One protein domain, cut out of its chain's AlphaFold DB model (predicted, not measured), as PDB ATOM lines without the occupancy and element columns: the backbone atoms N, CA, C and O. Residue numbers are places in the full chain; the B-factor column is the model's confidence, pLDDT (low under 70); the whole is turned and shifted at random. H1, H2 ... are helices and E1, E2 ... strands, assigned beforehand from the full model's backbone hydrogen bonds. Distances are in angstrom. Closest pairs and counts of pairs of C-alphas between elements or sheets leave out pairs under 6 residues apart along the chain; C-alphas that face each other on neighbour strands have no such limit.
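This is residues 2 to 70 of the 97 residues of an uncharacterized protein of Lachnospiraceae bacterium (UniProt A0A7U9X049). A helix, H2, and a two-stranded hairpin, E1 and E2, meet at a corner and open as a V, with the shorter helix H1 set across one side of the opening. Beyond the strands the hairpin continues as a long loop, residues 42 to 54, while residues 61 to 70 run back on the side of H2. The printed part has 69 residues, with two named helices and two named strands in the order H1, H2, E1, E2; the sheet, E1 - E2, is antiparallel. The class is mixed, helices and strands, with under half of the residues in named elements. The whole is compact, with a radius of gyration of the C-alphas of 12.3 A, yet elongated, spanning 40 by 25 by 18 A.

H1, residues 10 to 17, begins at C-alpha 10 at (31.674, 34.195, -26.066). H2, residues 24 to 37, is 20.6 A long. E1 is residues 38 to 41. E2, residues 55 to 60, is 13.1 A long and ends at C-alpha 60 at (31.371, 26.518, -40.668).

E1 and E2 form a hairpin, antiparallel at 146 degrees, with N 39 and O 59 at 2.9 A. Residues 7 to 8 pair antiparallel with residues 55 to 56 of E2. H1 and H2 are close but not clearly touching, the same way at a steep tilt of 60 degrees; their closest C-alphas, Tyr 10 and Leu 31, are 7.8 A apart. H1 and E1 are apart. In H1 and H2 every O i to N i+4 pair is within hydrogen-bond range.

The farthest C-alphas, Lys 47 and Ser 70, are 40.6 A apart. The printed part has no cut. The link from E1 to E2 is long. Residues 68 to 70 have pLDDT under 70.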
ATOM      1  N   ILE A   2      37.705  27.720 -34.508       85.50
ATOM      2  CA  ILE A   2      36.725  27.270 -33.508       85.50
ATOM      3  C   ILE A   2      36.533  25.755 -33.637       85.50
ATOM      4  O   ILE A   2      36.316  25.248 -34.735       85.50
ATOM      5  N   LYS A   3      36.638  25.026 -32.518       87.69
ATOM      6  CA  LYS A   3      36.416  23.572 -32.504       87.69
ATOM      7  C   LYS A   3      34.920  23.276 -32.615       87.69
ATOM      8  O   LYS A   3      34.163  23.718 -31.753       87.69
ATOM      9  N   LEU A   4      34.521  22.518 -33.633       90.06
ATOM     10  CA  LEU A   4      33.138  22.076 -33.818       90.06
ATOM     11  C   LEU A   4      32.739  21.039 -32.754       90.06
ATOM     12  O   LEU A   4      33.605  20.396 -32.156       90.06
ATOM     13  N   ASN A   5      31.436  20.899 -32.505       88.31
ATOM     14  CA  ASN A   5      30.829  19.963 -31.545       88.31
ATOM     15  C   ASN A   5      31.356  20.094 -30.107       88.31
ATOM     16  O   ASN A   5      31.281  19.163 -29.305       88.31
ATOM     17  N   LYS A   6      31.887  21.269 -29.766       91.38
ATOM     18  CA  LYS A   6      32.348  21.612 -28.424       91.38
ATOM     19  C   LYS A   6      31.623  22.859 -27.937       91.38
ATOM     20  O   LYS A   6      31.371  23.775 -28.713       91.38
ATOM     21  N   GLU A   7      31.298  22.876 -26.648       92.56
ATOM     22  CA  GLU A   7      30.684  24.029 -25.993       92.56
ATOM     23  C   GLU A   7      31.721  25.149 -25.831       92.56
ATOM     24  O   GLU A   7      32.789  24.942 -25.247       92.56
ATOM     25  N   HIS A   8      31.396  26.333 -26.350       91.81
ATOM     26  CA  HIS A   8      32.207  27.541 -26.234       91.81
ATOM     27  C   HIS A   8      31.397  28.691 -25.647       91.81
ATOM     28  O   HIS A   8      30.229  28.912 -25.969       91.81
ATOM     29  N   THR A   9      32.045  29.472 -24.795       93.81
ATOM     30  CA  THR A   9      31.542  30.771 -24.340       93.81
ATOM     31  C   THR A   9      31.974  31.872 -25.307       93.81
ATOM     32  O   THR A   9      32.978  31.737 -26.005       93.81
ATOM     33  N   TYR A  10      31.275  33.009 -25.296       91.12
ATOM     34  CA  TYR A  10      31.674  34.195 -26.066       91.12
ATOM     35  C   TYR A  10      33.145  34.594 -25.838       91.12
ATOM     36  O   TYR A  10      33.874  34.822 -26.797       91.12
ATOM     37  N   ALA A  11      33.616  34.581 -24.586       91.38
ATOM     38  CA  ALA A  11      35.004  34.914 -24.262       91.38
ATOM     39  C   ALA A  11      36.012  33.947 -24.911       91.38
ATOM     40  O   ALA A  11      37.055  34.368 -25.411       91.38
ATOM     41  N   GLN A  12      35.690  32.650 -24.943       92.81
ATOM     42  CA  GLN A  12      36.519  31.644 -25.611       92.81
ATOM     43  C   GLN A  12      36.519  31.833 -27.128       92.81
ATOM     44  O   GLN A  12      37.574  31.719 -27.746       92.81
ATOM     45  N   ILE A  13      35.365  32.158 -27.716       91.50
ATOM     46  CA  ILE A  13      35.249  32.421 -29.154       91.50
ATOM     47  C   ILE A  13      36.123  33.616 -29.544       91.50
ATOM     48  O   ILE A  13      36.963  33.473 -30.429       91.50
ATOM     49  N   CYS A  14      36.007  34.743 -28.835       90.94
ATOM     50  CA  CYS A  14      36.857  35.915 -29.055       90.94
ATOM     51  C   CYS A  14      38.346  35.561 -28.961       90.94
ATOM     52  O   CYS A  14      39.110  35.893 -29.862       90.94
ATOM     53  N   LYS A  15      38.754  34.790 -27.942       92.19
ATOM     54  CA  LYS A  15      40.150  34.351 -27.779       92.19
ATOM     55  C   LYS A  15      40.647  33.486 -28.943       92.19
ATOM     56  O   LYS A  15      41.801  33.603 -29.333       92.19
ATOM     57  N   ILE A  16      39.797  32.618 -29.496       91.31
ATOM     58  CA  ILE A  16      40.144  31.750 -30.633       91.31
ATOM     59  C   ILE A  16      40.231  32.539 -31.947       91.31
ATOM     60  O   ILE A  16      41.025  32.175 -32.815       91.31
ATOM     61  N   LEU A  17      39.393  33.565 -32.105       87.94
ATOM     62  CA  LEU A  17      39.354  34.429 -33.288       87.94
ATOM     63  C   LEU A  17      40.372  35.580 -33.226       87.94
ATOM     64  O   LEU A  17      40.557  36.266 -34.222       87.94
ATOM     65  N   GLY A  18      41.029  35.789 -32.080       88.81
ATOM     66  CA  GLY A  18      41.924  36.929 -31.863       88.81
ATOM     67  C   GLY A  18      41.186  38.260 -31.690       88.81
ATOM     68  O   GLY A  18      41.796  39.313 -31.818       88.81
ATOM     69  N   TRP A  19      39.882  38.221 -31.409       89.69
ATOM     70  CA  TRP A  19      39.055  39.414 -31.232       89.69
ATOM     71  C   TRP A  19      39.115  39.918 -29.795       89.69
ATOM     72  O   TRP A  19      39.134  39.140 -28.835       89.69
ATOM     73  N   GLU A  20      39.050  41.235 -29.634       89.25
ATOM     74  CA  GLU A  20      38.889  41.850 -28.322       89.25
ATOM     75  C   GLU A  20      37.453  41.637 -27.817       89.25
ATOM     76  O   GLU A  20      36.479  41.771 -28.567       89.25
ATOM     77  N   GLN A  21      37.302  41.309 -26.531       89.38
ATOM     78  CA  GLN A  21      35.984  41.165 -25.917       89.38
ATOM     79  C   GLN A  21      35.314  42.534 -25.813       89.38
ATOM     80  O   GLN A  21      35.776  43.411 -25.087       89.38
ATOM     81  N   LYS A  22      34.201  42.710 -26.523       87.75
ATOM     82  CA  LYS A  22      33.424  43.947 -26.496       87.75
ATOM     83  C   LYS A  22      32.218  43.828 -25.565       87.75
ATOM     84  O   LYS A  22      31.802  42.744 -25.152       87.75
ATOM     85  N   ALA A  23      31.627  44.978 -25.256       85.44
ATOM     86  CA  ALA A  23      30.389  45.107 -24.496       85.44
ATOM     87  C   ALA A  23      29.300  45.812 -25.330       85.44
ATOM     88  O   ALA A  23      29.559  46.307 -26.430       85.44
ATOM     89  N   GLY A  24      28.064  45.830 -24.821       86.94
ATOM     90  CA  GLY A  24      26.951  46.569 -25.428       86.94
ATOM     91  C   GLY A  24      26.617  46.141 -26.864       86.94
ATOM     92  O   GLY A  24      26.523  44.950 -27.167       86.94
ATOM     93  N   ASN A  25      26.423  47.120 -27.750       84.25
ATOM     94  CA  ASN A  25      26.050  46.886 -29.151       84.25
ATOM     95  C   ASN A  25      27.169  46.224 -29.960       84.25
ATOM     96  O   ASN A  25      26.891  45.360 -30.789       84.25
ATOM     97  N   SER A  26      28.429  46.535 -29.660       84.19
ATOM     98  CA  SER A  26      29.583  45.911 -30.316       84.19
ATOM     99  C   SER A  26      29.656  44.407 -30.035       84.19
ATOM    100  O   SER A  26      29.934  43.620 -30.937       84.19
ATOM    101  N   LYS A  27      29.309  43.978 -28.811       89.19
ATOM    102  CA  LYS A  27      29.177  42.548 -28.484       89.19
ATOM    103  C   LYS A  27      28.099  41.868 -29.325       89.19
ATOM    104  O   LYS A  27      28.311  40.765 -29.818       89.19
ATOM    105  N   LYS A  28      26.937  42.515 -29.477       88.06
ATOM    106  CA  LYS A  28      25.837  41.989 -30.299       88.06
ATOM    107  C   LYS A  28      26.248  41.865 -31.767       88.06
ATOM    108  O   LYS A  28      25.913  40.866 -32.388       88.06
ATOM    109  N   ALA A  29      26.997  42.833 -32.293       88.31
ATOM    110  CA  ALA A  29      27.513  42.790 -33.659       88.31
ATOM    111  C   ALA A  29      28.486  41.616 -33.865       88.31
ATOM    112  O   ALA A  29      28.315  40.851 -34.810       88.31
ATOM    113  N   GLN A  30      29.440  41.417 -32.948       90.56
ATOM    114  CA  GLN A  30      30.359  40.271 -32.998       90.56
ATOM    115  C   GLN A  30      29.616  38.934 -32.941       90.56
ATOM    116  O   GLN A  30      29.911  38.040 -33.728       90.56
ATOM    117  N   LEU A  31      28.632  38.798 -32.045       90.38
ATOM    118  CA  LEU A  31      27.818  37.584 -31.962       90.38
ATOM    119  C   LEU A  31      27.028  37.349 -33.249       90.38
ATOM    120  O   LEU A  31      27.131  36.267 -33.806       90.38
ATOM    121  N   LYS A  32      26.330  38.360 -33.775       90.00
ATOM    122  CA  LYS A  32      25.551  38.245 -35.017       90.00
ATOM    123  C   LYS A  32      26.409  37.805 -36.206       90.00
ATOM    124  O   LYS A  32      25.974  37.002 -37.025       90.00
ATOM    125  N   GLU A  33      27.634  38.312 -36.288       90.62
ATOM    126  CA  GLU A  33      28.581  37.912 -37.324       90.62
ATOM    127  C   GLU A  33      28.974  36.434 -37.182       90.62
ATOM    128  O   GLU A  33      28.867  35.679 -38.149       90.62
ATOM    129  N   ILE A  34      29.320  35.987 -35.969       90.12
ATOM    130  CA  ILE A  34      29.609  34.573 -35.675       90.12
ATOM    131  C   ILE A  34      28.399  33.685 -36.001       90.12
ATOM    132  O   ILE A  34      28.550  32.649 -36.643       90.12
ATOM    133  N   GLU A  35      27.201  34.104 -35.599       89.88
ATOM    134  CA  GLU A  35      25.938  33.391 -35.827       89.88
ATOM    135  C   GLU A  35      25.592  33.277 -37.318       89.88
ATOM    136  O   GLU A  35      24.983  32.299 -37.734       89.88
ATOM    137  N   SER A  36      26.014  34.238 -38.142       89.94
ATOM    138  CA  SER A  36      25.845  34.172 -39.599       89.94
ATOM    139  C   SER A  36      26.933  33.361 -40.315       89.94
ATOM    140  O   SER A  36      26.748  32.949 -41.459       89.94
ATOM    141  N   ALA A  37      28.085  33.157 -39.672       90.88
ATOM    142  CA  ALA A  37      29.226  32.454 -40.252       90.88
ATOM    143  C   ALA A  37      29.256  30.955 -39.910       90.88
ATOM    144  O   ALA A  37      29.937  30.184 -40.594       90.88
ATOM    145  N   TYR A  38      28.523  30.535 -38.878       91.88
ATOM    146  CA  TYR A  38      28.472  29.154 -38.410       91.88
ATOM    147  C   TYR A  38      27.038  28.688 -38.172       91.88
ATOM    148  O   TYR A  38      26.201  29.435 -37.679       91.88
ATOM    149  N   GLU A  39      26.793  27.405 -38.417       92.62
ATOM    150  CA  GLU A  39      25.637  26.719 -37.850       92.62
ATOM    151  C   GLU A  39      25.931  26.402 -36.377       92.62
ATOM    152  O   GLU A  39      27.012  25.904 -36.032       92.62
ATOM    153  N   PHE A  40      24.984  26.708 -35.494       93.69
ATOM    154  CA  PHE A  40      25.139  26.497 -34.061       93.69
ATOM    155  C   PHE A  40      23.811  26.170 -33.389       93.69
ATOM    156  O   PHE A  40      22.731  26.433 -33.914       93.69
ATOM    157  N   TYR A  41      23.909  25.649 -32.173       92.56
ATOM    158  CA  TYR A  41      22.787  25.562 -31.252       92.56
ATOM    159  C   TYR A  41      23.226  25.894 -29.828       92.56
ATOM    160  O   TYR A  41      24.407  25.816 -29.468       92.56
ATOM    161  N   HIS A  42      22.250  26.259 -29.001       92.94
ATOM    162  CA  HIS A  42      22.453  26.466 -27.576       92.94
ATOM    163  C   HIS A  42      22.135  25.176 -26.814       92.94
ATOM    164  O   HIS A  42      21.006  24.686 -26.902       92.94
ATOM    165  N   PRO A  43      23.081  24.610 -26.043       91.12
ATOM    166  CA  PRO A  43      22.787  23.446 -25.221       91.12
ATOM    167  C   PRO A  43      21.740  23.789 -24.154       91.12
ATOM    168  O   PRO A  43      21.756  24.874 -23.572       91.12
ATOM    169  N   ILE A  44      20.842  22.848 -23.867       92.06
ATOM    170  CA  ILE A  44      19.793  23.017 -22.855       92.06
ATOM    171  C   ILE A  44      20.365  22.713 -21.466       92.06
ATOM    172  O   ILE A  44      21.066  21.721 -21.251       92.06
ATOM    173  N   ASN A  45      20.065  23.568 -20.491       90.44
ATOM    174  CA  ASN A  45      20.350  23.284 -19.093       90.44
ATOM    175  C   ASN A  45      19.346  22.253 -18.560       90.44
ATOM    176  O   ASN A  45      18.174  22.575 -18.393       90.44
ATOM    177  N   LYS A  46      19.819  21.049 -18.220       89.31
ATOM    178  CA  LYS A  46      18.980  19.956 -17.698       89.31
ATOM    179  C   LYS A  46      18.184  20.327 -16.439       89.31
ATOM    180  O   LYS A  46      17.116  19.777 -16.221       89.31
ATOM    181  N   LYS A  47      18.688  21.253 -15.610       90.62
ATOM    182  CA  LYS A  47      18.017  21.665 -14.365       90.62
ATOM    183  C   LYS A  47      16.860  22.631 -14.613       90.62
ATOM    184  O   LYS A  47      15.873  22.595 -13.893       90.62
ATOM    185  N   THR A  48      17.003  23.531 -15.583       90.56
ATOM    186  CA  THR A  48      16.036  24.619 -15.811       90.56
ATOM    187  C   THR A  48      15.250  24.475 -17.112       90.56
ATOM    188  O   THR A  48      14.354  25.279 -17.345       90.56
ATOM    189  N   ASN A  49      15.599  23.508 -17.968       90.12
ATOM    190  CA  ASN A  49      15.108  23.334 -19.341       90.12
ATOM    191  C   ASN A  49      15.217  24.596 -20.218       90.12
ATOM    192  O   ASN A  49      14.527  24.732 -21.223       90.12
ATOM    193  N   LYS A  50      16.114  25.522 -19.858       91.38
ATOM    194  CA  LYS A  50      16.382  26.754 -20.611       91.38
ATOM    195  C   LYS A  50      17.690  26.636 -21.398       91.38
ATOM    196  O   LYS A  50      18.617  25.974 -20.919       91.38
ATOM    197  N   PRO A  51      17.811  27.296 -22.561       90.06
ATOM    198  CA  PRO A  51      19.064  27.337 -23.307       90.06
ATOM    199  C   PRO A  51      20.164  28.023 -22.488       90.06
ATOM    200  O   PRO A  51      19.943  29.053 -21.842       90.06
ATOM    201  N   LYS A  52      21.366  27.446 -22.498       91.00
ATOM    202  CA  LYS A  52      22.559  28.072 -21.925       91.00
ATOM    203  C   LYS A  52      23.020  29.233 -22.810       91.00
ATOM    204  O   LYS A  52      22.807  29.244 -24.016       91.00
ATOM    205  N   LYS A  53      23.756  30.174 -22.216       88.12
ATOM    206  CA  LYS A  53      24.422  31.285 -22.925       88.12
ATOM    207  C   LYS A  53      25.753  30.862 -23.575       88.12
ATOM    208  O   LYS A  53      26.718  31.626 -23.580       88.12
ATOM    209  N   THR A  54      25.830  29.623 -24.040       92.06
ATOM    210  CA  THR A  54      27.008  29.013 -24.666       92.06
ATOM    211  C   THR A  54      26.632  28.490 -26.041       92.06
ATOM    212  O   THR A  54      25.462  28.230 -26.308       92.06
ATOM    213  N   TYR A  55      27.613  28.372 -26.924       92.62
ATOM    214  CA  TYR A  55      27.420  27.997 -28.318       92.62
ATOM    215  C   TYR A  55      28.079  26.647 -28.573       92.62
ATOM    216  O   TYR A  55      29.222  26.431 -28.163       92.62
ATOM    217  N   ILE A  56      27.380  25.748 -29.262       93.75
ATOM    218  CA  ILE A  56      27.982  24.564 -29.876       93.75
ATOM    219  C   ILE A  56      27.873  24.738 -31.384       93.75
ATOM    220  O   ILE A  56      26.772  24.770 -31.926       93.75
ATOM    221  N   PHE A  57      29.021  24.872 -32.043       93.31
ATOM    222  CA  PHE A  57      29.101  25.049 -33.491       93.31
ATOM    223  C   PHE A  57      29.144  23.691 -34.183       93.31
ATOM    224  O   PHE A  57      30.006  22.873 -33.861       93.31
ATOM    225  N   THR A  58      28.245  23.453 -35.129       91.12
ATOM    226  CA  THR A  58      28.146  22.185 -35.870       91.12
ATOM    227  C   THR A  58      28.897  22.254 -37.186       91.12
ATOM    228  O   THR A  58      29.572  21.299 -37.566       91.12
ATOM    229  N   ARG A  59      28.835  23.403 -37.864       90.81
ATOM    230  CA  ARG A  59      29.418  23.591 -39.190       90.81
ATOM    231  C   ARG A  59      29.848  25.035 -39.408       90.81
ATOM    232  O   ARG A  59      29.216  25.968 -38.924       90.81
ATOM    233  N   LYS A  60      30.929  25.214 -40.166       91.50
ATOM    234  CA  LYS A  60      31.371  26.518 -40.668       91.50
ATOM    235  C   LYS A  60      30.780  26.748 -42.057       91.50
ATOM    236  O   LYS A  60      30.935  25.893 -42.926       91.50
ATOM    237  N   ILE A  61      30.118  27.883 -42.246       91.25
ATOM    238  CA  ILE A  61      29.515  28.288 -43.523       91.25
ATOM    239  C   ILE A  61      30.497  29.171 -44.294       91.25
ATOM    240  O   ILE A  61      30.761  28.927 -45.466       91.25
ATOM    241  N   ARG A  62      31.066  30.179 -43.622       89.81
ATOM    242  CA  ARG A  62      32.011  31.147 -44.200       89.81
ATOM    243  C   ARG A  62      33.056  31.592 -43.180       89.81
ATOM    244  O   ARG A  62      32.989  31.233 -42.003       89.81
ATOM    245  N   ASP A  63      34.035  32.365 -43.635       86.81
ATOM    246  CA  ASP A  63      34.983  33.031 -42.748       86.81
ATOM    247  C   ASP A  63      34.341  34.194 -41.990       86.81
ATOM    248  O   ASP A  63      33.464  34.903 -42.492       86.81
ATOM    249  N   VAL A  64      34.777  34.336 -40.740       87.62
ATOM    250  CA  VAL A  64      34.323  35.356 -39.791       87.62
ATOM    251  C   VAL A  64      35.193  36.588 -39.972       87.62
ATOM    252  O   VAL A  64      36.418  36.478 -39.909       87.62
ATOM    253  N   VAL A  65      34.573  37.752 -40.141       85.19
ATOM    254  CA  VAL A  65      35.282  39.035 -40.253       85.19
ATOM    255  C   VAL A  65      34.993  39.857 -39.007       85.19
ATOM    256  O   VAL A  65      33.851  39.917 -38.572       85.19
ATOM    257  N   GLU A  66      36.003  40.475 -38.389       80.75
ATOM    258  CA  GLU A  66      35.742  41.300 -37.206       80.75
ATOM    259  C   GLU A  66      34.866  42.505 -37.596       80.75
ATOM    260  O   GLU A  66      35.249  43.277 -38.482       80.75
ATOM    261  N   PRO A  67      33.688  42.694 -36.972       75.75
ATOM    262  CA  PRO A  67      32.843  43.834 -37.287       75.75
ATOM    263  C   PRO A  67      33.549  45.138 -36.900       75.75
ATOM    264  O   PRO A  67      33.986  45.320 -35.761       75.75
ATOM    265  N   SER A  68      33.647  46.062 -37.858       69.00
ATOM    266  CA  SER A  68      34.257  47.375 -37.653       69.00
ATOM    267  C   SER A  68      33.426  48.238 -36.696       69.00
ATOM    268  O   SER A  68      32.204  48.099 -36.593       69.00
ATOM    269  N   LYS A  69      34.073  49.217 -36.043       57.41
ATOM    270  CA  LYS A  69      33.387  50.207 -35.190       57.41
ATOM    271  C   LYS A  69      32.278  50.975 -35.932       57.41
ATOM    272  O   LYS A  69      31.336  51.403 -35.276       57.41
ATOM    273  N   SER A  70      32.360  51.124 -37.262       53.44
ATOM    274  CA  SER A  70      31.330  51.807 -38.064       53.44
ATOM    275  C   SER A  70      30.054  50.982 -38.238       53.44
ATOM    276  O   SER A  70      28.984  51.549 -38.419       53.44
TER     277      SER A  70